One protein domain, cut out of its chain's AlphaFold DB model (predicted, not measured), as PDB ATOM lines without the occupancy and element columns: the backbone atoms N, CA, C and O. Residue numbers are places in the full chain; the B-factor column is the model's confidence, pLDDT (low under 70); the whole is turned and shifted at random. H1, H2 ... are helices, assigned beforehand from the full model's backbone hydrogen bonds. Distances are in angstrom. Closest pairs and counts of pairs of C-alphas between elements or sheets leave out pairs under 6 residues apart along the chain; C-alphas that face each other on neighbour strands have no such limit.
ATOM      1  N   GLU A 385     484.959  18.219 621.179       64.81
ATOM      2  CA  GLU A 385     483.533  18.450 621.407       64.81
ATOM      3  C   GLU A 385     483.167  18.449 622.900       64.81
ATOM      4  O   GLU A 385     482.455  19.337 623.367       64.81
ATOM      5  N   LEU A 386     483.733  17.525 623.689       66.75
ATOM      6  CA  LEU A 386     483.573  17.538 625.142       66.75
ATOM      7  C   LEU A 386     484.127  18.828 625.746       66.75
ATOM      8  O   LEU A 386     483.406  19.497 626.476       66.75
ATOM      9  N   LYS A 387     485.365  19.221 625.417       73.31
ATOM     10  CA  LYS A 387     485.971  20.460 625.942       73.31
ATOM     11  C   LYS A 387     485.089  21.681 625.684       73.31
ATOM     12  O   LYS A 387     484.946  22.510 626.574       73.31
ATOM     13  N   LEU A 388     484.484  21.776 624.499       73.00
ATOM     14  CA  LEU A 388     483.565  22.861 624.152       73.00
ATOM     15  C   LEU A 388     482.271  22.833 624.975       73.00
ATOM     16  O   LEU A 388     481.769  23.889 625.351       73.00
ATOM     17  N   ASN A 389     481.747  21.648 625.275       69.75
ATOM     18  CA  ASN A 389     480.484  21.486 625.997       69.75
ATOM     19  C   ASN A 389     480.642  21.556 627.529       69.75
ATOM     20  O   ASN A 389     479.644  21.501 628.243       69.75
ATOM     21  N   MET A 390     481.867  21.704 628.048       70.88
ATOM     22  CA  MET A 390     482.108  21.862 629.485       70.88
ATOM     23  C   MET A 390     481.612  23.220 630.018       70.88
ATOM     24  O   MET A 390     481.676  24.220 629.292       70.88
ATOM     25  N   PRO A 391     481.196  23.299 631.297       69.00
ATOM     26  CA  PRO A 391     480.776  24.545 631.937       69.00
ATOM     27  C   PRO A 391     481.873  25.615 631.948       69.00
ATOM     28  O   PRO A 391     483.030  25.335 632.257       69.00
ATOM     29  N   ALA A 392     481.514  26.867 631.662       73.94
ATOM     30  CA  ALA A 392     482.478  27.963 631.531       73.94
ATOM     31  C   ALA A 392     483.029  28.491 632.865       73.94
ATOM     32  O   ALA A 392     484.204  28.828 632.955       73.94
ATOM     33  N   PHE A 393     482.190  28.620 633.897       69.12
ATOM     34  CA  PHE A 393     482.542  29.346 635.131       69.12
ATOM     35  C   PHE A 393     482.961  28.441 636.291       69.12
ATOM     36  O   PHE A 393     483.655  28.885 637.205       69.12
ATOM     37  N   HIS A 394     482.588  27.168 636.232       63.19
ATOM     38  CA  HIS A 394     482.853  26.162 637.259       63.19
ATOM     39  C   HIS A 394     483.638  24.973 636.670       63.19
ATOM     40  O   HIS A 394     483.576  23.843 637.143       63.19
ATOM     41  N   HIS A 395     484.432  25.257 635.632       68.19
ATOM     42  CA  HIS A 395     485.197  24.267 634.892       68.19
ATOM     43  C   HIS A 395     486.228  23.541 635.785       68.19
ATOM     44  O   HIS A 395     487.071  24.204 636.400       68.19
ATOM     45  N   PRO A 396     486.321  22.195 635.751       58.00
ATOM     46  CA  PRO A 396     487.304  21.410 636.525       58.00
ATOM     47  C   PRO A 396     488.766  21.589 636.069       58.00
ATOM     48  O   PRO A 396     489.670  20.894 636.523       58.00
ATOM     49  N   GLY A 397     489.004  22.475 635.103       62.62
ATOM     50  CA  GLY A 397     490.292  22.686 634.448       62.62
ATOM     51  C   GLY A 397     490.942  24.011 634.810       62.62
ATOM     52  O   GLY A 397     492.068  24.249 634.383       62.62
ATOM     53  N   HIS A 398     490.252  24.870 635.564       68.12
ATOM     54  CA  HIS A 398     490.780  26.169 635.954       68.12
ATOM     55  C   HIS A 398     491.955  26.017 636.919       68.12
ATOM     56  O   HIS A 398     491.839  25.406 637.977       68.12
ATOM     57  N   LEU A 399     493.088  26.611 636.550       50.72
ATOM     58  CA  LEU A 399     494.313  26.601 637.354       50.72
ATOM     59  C   LEU A 399     494.273  27.579 638.541       50.72
ATOM     60  O   LEU A 399     495.117  27.499 639.429       50.72
ATOM     61  N   ILE A 400     493.328  28.524 638.544       56.06
ATOM     62  CA  ILE A 400     493.197  29.591 639.543       56.06
ATOM     63  C   ILE A 400     491.705  29.832 639.803       56.06
ATOM     64  O   ILE A 400     490.904  29.804 638.867       56.06
ATOM     65  N   ASN A 401     491.336  30.123 641.054       55.31
ATOM     66  CA  ASN A 401     489.986  30.566 641.405       55.31
ATOM     67  C   ASN A 401     489.675  31.907 640.724       55.31
ATOM     68  O   ASN A 401     490.116  32.971 641.162       55.31
ATOM     69  N   LEU A 402     488.906  31.859 639.639       59.69
ATOM     70  CA  LEU A 402     488.364  33.051 638.998       59.69
ATOM     71  C   LEU A 402     487.224  33.612 639.862       59.69
ATOM     72  O   LEU A 402     486.355  32.878 640.328       59.69
ATOM     73  N   SER A 403     487.225  34.928 640.100       58.44
ATOM     74  CA  SER A 403     486.152  35.584 640.857       58.44
ATOM     75  C   SER A 403     484.866  35.631 640.024       58.44
ATOM     76  O   SER A 403     484.660  36.521 639.190       58.44
ATOM     77  N   ASN A 404     483.981  34.664 640.272       64.19
ATOM     78  CA  ASN A 404     482.704  34.520 639.568       64.19
ATOM     79  C   ASN A 404     481.663  35.594 639.958       64.19
ATOM     80  O   ASN A 404     480.655  35.752 639.264       64.19
ATOM     81  N   ASN A 405     481.924  36.385 641.006       66.31
ATOM     82  CA  ASN A 405     480.999  37.395 641.545       66.31
ATOM     83  C   ASN A 405     481.214  38.816 640.992       66.31
ATOM     84  O   ASN A 405     480.515  39.752 641.385       66.31
ATOM     85  N   THR A 406     482.149  39.011 640.058       80.50
ATOM     86  CA  THR A 406     482.353  40.329 639.436       80.50
ATOM     87  C   THR A 406     481.157  40.746 638.569       80.50
ATOM     88  O   THR A 406     480.482  39.908 637.967       80.50
ATOM     89  N   LYS A 407     480.916  42.063 638.435       81.50
ATOM     90  CA  LYS A 407     479.867  42.608 637.543       81.50
ATOM     91  C   LYS A 407     480.003  42.076 636.107       81.50
ATOM     92  O   LYS A 407     479.006  41.757 635.470       81.50
ATOM     93  N   THR A 408     481.239  41.922 635.628       84.38
ATOM     94  CA  THR A 408     481.559  41.377 634.300       84.38
ATOM     95  C   THR A 408     481.223  39.886 634.184       84.38
ATOM     96  O   THR A 408     480.609  39.483 633.202       84.38
ATOM     97  N   ALA A 409     481.566  39.068 635.188       80.69
ATOM     98  CA  ALA A 409     481.211  37.644 635.206       80.69
ATOM     99  C   ALA A 409     479.689  37.437 635.272       80.69
ATOM    100  O   ALA A 409     479.151  36.554 634.605       80.69
ATOM    101  N   ARG A 410     478.978  38.280 636.033       81.44
ATOM    102  CA  ARG A 410     477.510  38.274 636.071       81.44
ATOM    103  C   ARG A 410     476.920  38.633 634.708       81.44
ATOM    104  O   ARG A 410     476.079  37.894 634.223       81.44
ATOM    105  N   CYS A 411     477.425  39.684 634.058       84.38
ATOM    106  CA  CYS A 411     476.985  40.095 632.722       84.38
ATOM    107  C   CYS A 411     477.198  39.000 631.660       84.38
ATOM    108  O   CYS A 411     476.308  38.770 630.841       84.38
ATOM    109  N   LEU A 412     478.325  38.274 631.698       83.50
ATOM    110  CA  LEU A 412     478.544  37.119 630.818       83.50
ATOM    111  C   LEU A 412     477.492  36.017 631.032       83.50
ATOM    112  O   LEU A 412     476.972  35.477 630.062       83.50
ATOM    113  N   ARG A 413     477.138  35.712 632.286       81.62
ATOM    114  CA  ARG A 413     476.138  34.682 632.612       81.62
ATOM    115  C   ARG A 413     474.706  35.102 632.282       81.62
ATOM    116  O   ARG A 413     473.942  34.286 631.782       81.62
ATOM    117  N   THR A 414     474.332  36.347 632.576       79.12
ATOM    118  CA  THR A 414     472.936  36.807 632.471       79.12
ATOM    119  C   THR A 414     472.619  37.419 631.115       79.12
ATOM    120  O   THR A 414     471.637  37.037 630.491       79.12
ATOM    121  N   ASN A 415     473.452  38.346 630.633       81.75
ATOM    122  CA  ASN A 415     473.152  39.116 629.423       81.75
ATOM    123  C   ASN A 415     473.675  38.397 628.177       81.75
ATOM    124  O   ASN A 415     472.975  38.337 627.174       81.75
ATOM    125  N   HIS A 416     474.886  37.831 628.247       81.81
ATOM    126  CA  HIS A 416     475.464  37.041 627.149       81.81
ATOM    127  C   HIS A 416     475.073  35.559 627.184       81.81
ATOM    128  O   HIS A 416     475.448  34.826 626.275       81.81
ATOM    129  N   GLN A 417     474.349  35.121 628.222       81.12
ATOM    130  CA  GLN A 417     473.891  33.740 628.407       81.12
ATOM    131  C   GLN A 417     475.003  32.685 628.273       81.12
ATOM    132  O   GLN A 417     474.756  31.559 627.856       81.12
ATOM    133  N   VAL A 418     476.236  33.032 628.644       79.75
ATOM    134  CA  VAL A 418     477.380  32.120 628.557       79.75
ATOM    135  C   VAL A 418     477.222  31.010 629.588       79.75
ATOM    136  O   VAL A 418     477.247  31.274 630.796       79.75
ATOM    137  N   ARG A 419     477.107  29.766 629.113       73.12
ATOM    138  CA  ARG A 419     477.034  28.566 629.958       73.12
ATOM    139  C   ARG A 419     478.254  27.669 629.771       73.12
ATOM    140  O   ARG A 419     478.788  27.169 630.758       73.12
ATOM    141  N   THR A 420     478.739  27.533 628.542       76.81
ATOM    142  CA  THR A 420     479.771  26.560 628.150       76.81
ATOM    143  C   THR A 420     481.051  27.212 627.620       76.81
ATOM    144  O   THR A 420     481.085  28.402 627.291       76.81
ATOM    145  N   ILE A 421     482.130  26.432 627.501       79.31
ATOM    146  CA  ILE A 421     483.371  26.869 626.841       79.31
ATOM    147  C   ILE A 421     483.131  27.234 625.368       79.31
ATOM    148  O   ILE A 421     483.755  28.171 624.867       79.31
ATOM    149  N   ARG A 422     482.176  26.586 624.692       82.88
ATOM    150  CA  ARG A 422     481.716  26.974 623.352       82.88
ATOM    151  C   ARG A 422     481.201  28.409 623.335       82.88
ATOM    152  O   ARG A 422     481.588  29.198 622.474       82.88
ATOM    153  N   ASP A 423     480.390  28.780 624.318       80.88
ATOM    154  CA  ASP A 423     479.856  30.140 624.419       80.88
ATOM    155  C   ASP A 423     480.970  31.160 624.678       80.88
ATOM    156  O   ASP A 423     480.965  32.243 624.094       80.88
ATOM    157  N   ILE A 424     481.973  30.796 625.486       84.56
ATOM    158  CA  ILE A 424     483.184  31.607 625.692       84.56
ATOM    159  C   ILE A 424     483.921  31.832 624.367       84.56
ATOM    160  O   ILE A 424     484.257  32.978 624.057       84.56
ATOM    161  N   THR A 425     484.139  30.781 623.565       84.56
ATOM    162  CA  THR A 425     484.775  30.917 622.241       84.56
ATOM    163  C   THR A 425     483.949  31.800 621.305       84.56
ATOM    164  O   THR A 425     484.492  32.712 620.689       84.56
ATOM    165  N   ASN A 426     482.622  31.648 621.306       84.06
ATOM    166  CA  ASN A 426     481.721  32.476 620.505       84.06
ATOM    167  C   ASN A 426     481.756  33.962 620.913       84.06
ATOM    168  O   ASN A 426     481.701  34.836 620.046       84.06
ATOM    169  N   VAL A 427     481.881  34.271 622.210       84.31
ATOM    170  CA  VAL A 427     482.024  35.650 622.714       84.31
ATOM    171  C   VAL A 427     483.365  36.268 622.301       84.31
ATOM    172  O   VAL A 427     483.421  37.463 621.993       84.31
ATOM    173  N   ILE A 428     484.441  35.476 622.288       83.00
ATOM    174  CA  ILE A 428     485.767  35.910 621.821       83.00
ATOM    175  C   ILE A 428     485.729  36.213 620.318       83.00
ATOM    176  O   ILE A 428     486.208  37.273 619.909       83.00
ATOM    177  N   ASP A 429     485.074  35.351 619.540       80.50
ATOM    178  CA  ASP A 429     484.953  35.437 618.077       80.50
ATOM    179  C   ASP A 429     483.842  36.393 617.594       80.50
ATOM    180  O   ASP A 429     483.539  36.445 616.403       80.50
ATOM    181  N   ASN A 430     483.222  37.162 618.497       73.31
ATOM    182  CA  ASN A 430     482.123  38.108 618.230       73.31
ATOM    183  C   ASN A 430     480.820  37.510 617.684       73.31
ATOM    184  O   ASN A 430     479.990  38.243 617.153       73.31
ATOM    185  N   ARG A 431     480.587  36.210 617.851       67.06
ATOM    186  CA  ARG A 431     479.398  35.535 617.310       67.06
ATOM    187  C   ARG A 431     478.143  35.687 618.178       67.06
ATOM    188  O   ARG A 431     477.044  35.554 617.659       67.06
ATOM    189  N   THR A 432     478.283  35.965 619.479       65.56
ATOM    190  CA  THR A 432     477.167  35.954 620.460       65.56
ATOM    191  C   THR A 432     477.120  37.179 621.391       65.56
ATOM    192  O   THR A 432     476.508  37.154 622.461       65.56
ATOM    193  N   LEU A 433     477.774  38.289 621.032       72.19
ATOM    194  CA  LEU A 433     477.739  39.507 621.853       72.19
ATOM    195  C   LEU A 433     476.379  40.214 621.746       72.19
ATOM    196  O   LEU A 433     476.002  40.685 620.680       72.19
ATOM    197  N   THR A 434     475.669  40.346 622.870       71.12
ATOM    198  CA  THR A 434     474.431  41.136 622.956       71.12
ATOM    199  C   THR A 434     474.714  42.643 623.010       71.12
ATOM    200  O   THR A 434     475.705  43.088 623.605       71.12
ATOM    201  N   SER A 435     473.812  43.438 622.432       68.25
ATOM    202  CA  SER A 435     473.774  44.902 622.548       68.25
ATOM    203  C   SER A 435     473.471  45.386 623.974       68.25
ATOM    204  O   SER A 435     473.902  46.473 624.349       68.25
ATOM    205  N   ASN A 436     472.846  44.555 624.818       73.50
ATOM    206  CA  ASN A 436     472.492  44.869 626.213       73.50
ATOM    207  C   ASN A 436     473.676  44.723 627.197       73.50
ATOM    208  O   ASN A 436     473.511  44.344 628.362       73.50
ATOM    209  N   CYS A 437     474.898  44.994 626.739       79.81
ATOM    210  CA  CYS A 437     476.117  44.897 627.537       79.81
ATOM    211  C   CYS A 437     476.796  46.262 627.665       79.81
ATOM    212  O   CYS A 437     477.313  46.805 626.692       79.81
ATOM    213  N   ALA A 438     476.886  46.771 628.896       77.88
ATOM    214  CA  ALA A 438     477.507  48.065 629.188       77.88
ATOM    215  C   ALA A 438     479.012  48.126 628.851       77.88
ATOM    216  O   ALA A 438     479.571  49.211 628.713       77.88
ATOM    217  N   ASN A 439     479.707  46.982 628.758       84.88
ATOM    218  CA  ASN A 439     481.122  46.947 628.377       84.88
ATOM    219  C   ASN A 439     481.522  45.601 627.748       84.88
ATOM    220  O   ASN A 439     482.102  44.726 628.404       84.88
ATOM    221  N   GLN A 440     481.246  45.452 626.451       82.81
ATOM    222  CA  GLN A 440     481.569  44.238 625.691       82.81
ATOM    223  C   GLN A 440     483.078  43.925 625.688       82.81
ATOM    224  O   GLN A 440     483.468  42.760 625.753       82.81
ATOM    225  N   ARG A 441     483.944  44.952 625.701       84.69
ATOM    226  CA  ARG A 441     485.408  44.782 625.745       84.69
ATOM    227  C   ARG A 441     485.864  44.082 627.027       84.69
ATOM    228  O   ARG A 441     486.673  43.159 626.956       84.69
ATOM    229  N   ARG A 442     485.337  44.481 628.192       85.56
ATOM    230  CA  ARG A 442     485.643  43.830 629.480       85.56
ATOM    231  C   ARG A 442     485.116  42.396 629.533       85.56
ATOM    232  O   ARG A 442     485.819  41.525 630.041       85.56
ATOM    233  N   CYS A 443     483.929  42.140 628.981       86.62
ATOM    234  CA  CYS A 443     483.369  40.789 628.885       86.62
ATOM    235  C   CYS A 443     484.240  39.879 628.004       86.62
ATOM    236  O   CYS A 443     484.589  38.782 628.434       86.62
ATOM    237  N   ARG A 444     484.703  40.369 626.845       86.00
ATOM    238  CA  ARG A 444     485.621  39.632 625.959       86.00
ATOM    239  C   ARG A 444     486.974  39.350 626.617       86.00
ATOM    240  O   ARG A 444     487.495  38.246 626.514       86.00
ATOM    241  N   GLN A 445     487.532  40.322 627.340       86.00
ATOM    242  CA  GLN A 445     488.780  40.134 628.089       86.00
ATOM    243  C   GLN A 445     488.642  39.081 629.194       86.00
ATOM    244  O   GLN A 445     489.555  38.281 629.389       86.00
ATOM    245  N   LEU A 446     487.517  39.069 629.915       85.56
ATOM    246  CA  LEU A 446     487.256  38.051 630.929       85.56
ATOM    247  C   LEU A 446     487.035  36.668 630.296       85.56
ATOM    248  O   LEU A 446     487.606  35.703 630.789       85.56
ATOM    249  N   ALA A 447     486.301  36.583 629.183       85.25
ATOM    250  CA  ALA A 447     486.124  35.349 628.414       85.25
ATOM    251  C   ALA A 447     487.473  34.767 627.944       85.25
ATOM    252  O   ALA A 447     487.757  33.592 628.165       85.25
ATOM    253  N   GLY A 448     488.363  35.610 627.410       84.62
ATOM    254  CA  GLY A 448     489.726  35.205 627.051       84.62
ATOM    255  C   GLY A 448     490.562  34.749 628.253       84.62
ATOM    256  O   GLY A 448     491.311  33.782 628.150       84.62
ATOM    257  N   LYS A 449     490.418  35.401 629.416       83.12
ATOM    258  CA  LYS A 449     491.076  34.961 630.661       83.12
ATOM    259  C   LYS A 449     490.561  33.604 631.145       83.12
ATOM    260  O   LYS A 449     491.371  32.812 631.609       83.12
ATOM    261  N   ILE A 450     489.256  33.341 631.036       79.44
ATOM    262  CA  ILE A 450     488.655  32.038 631.363       79.44
ATOM    263  C   ILE A 450     489.299  30.951 630.492       79.44
ATOM    264  O   ILE A 450     489.863  30.000 631.027       79.44
ATOM    265  N   LEU A 451     489.322  31.149 629.169       81.88
ATOM    266  CA  LEU A 451     489.859  30.163 628.226       81.88
ATOM    267  C   LEU A 451     491.363  29.901 628.421       81.88
ATOM    268  O   LEU A 451     491.798  28.753 628.421       81.88
ATOM    269  N   ASN A 452     492.156  30.956 628.632       80.38
ATOM    270  CA  ASN A 452     493.611  30.847 628.788       80.38
ATOM    271  C   ASN A 452     494.052  30.251 630.136       80.38
ATOM    272  O   ASN A 452     495.193  29.812 630.257       80.38
ATOM    273  N   ASN A 453     493.175  30.250 631.144       77.12
ATOM    274  CA  ASN A 453     493.458  29.681 632.464       77.12
ATOM    275  C   ASN A 453     493.056  28.205 632.588       77.12
ATOM    276  O   ASN A 453     493.235  27.615 633.659       77.12
ATOM    277  N   LEU A 454     492.520  27.603 631.521       70.75
ATOM    278  CA  LEU A 454     492.334  26.161 631.453       70.75
ATOM    279  C   LEU A 454     493.697  25.468 631.400       70.75
ATOM    280  O   LEU A 454     494.593  25.862 630.654       70.75
TER     281      LEU A 454
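This is residues 385 to 454 of the 717 residues of an uncharacterized protein of Serendipita indica (strain DSM 11827) (UniProt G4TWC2). The longest helix, H4, makes the backbone of a small packed group: H3 folds back on it as a helical hairpin, and H2 packs nearly at right angles to it, while H2 and H3 stay apart from each other. The short helix H1 packs on H3 alone, and a long stretch with no named element, residues 390 to 406, leads from H1 to H2. The printed part has 70 residues, with four named helices in the order H1, H2, H3, H4 and no named strand; the class is all helix, although the helices hold 34 of the 70 residues, under half. The whole is compact and rounded, with a radius of gyration of the C-alphas of 10.9 A and spans of 30 by 25 by 17 A.

H1, residues 385 to 389, touches H3, residues 421 to 428; the closest C-alphas, those of Leu 388 and Arg 422, are 4.6 A apart. H1 is apart from H2, residues 407 to 414, and from H4, residues 440 to 452. H2 touches H4, with residues 442 to 446 of H4 alone; the closest C-alphas, those of Thr 408 and Cys 443, are 5.7 A apart. The lines of H2 and H4 are about perpendicular, at 84 degrees. H2 and H3 are apart, though they follow each other in the chain. H3 and H4 form a helical hairpin and touch, the closest C-alphas being those of Ile 424 and Ala 447, 5.5 A apart. They run opposite ways at a steep tilt of 43 degrees, their centres 9.3 A apart. In H1, H2, H3 and H4 every backbone O i to N i+4 pair is within hydrogen-bond range.

H1 begins at C-alpha 385, at (483.533, 18.450, 621.407), and is 6.3 A long from first to last C-alpha. H2, residues 407 to 414, measures 10.4 A, and its C-alpha 407 stands at (479.867, 42.608, 637.543). H3, residues 421 to 428, measures 10.6 A. H4, residues 440 to 452, measures 18.3 A and ends at C-alpha 452, at (493.611, 30.847, 628.788).

The two C-alphas farthest apart, those of Leu 386 and Ala 438, are 31.4 A apart. The printed part has no cut. The links from H1 to H2, with 17 residues, and from H3 to H4, with 11, are long; the link from H2 to H3, with 6, is short. The mean pLDDT of the printed part is 75.6; 20 residues are under 70, among them residues 393 to 405.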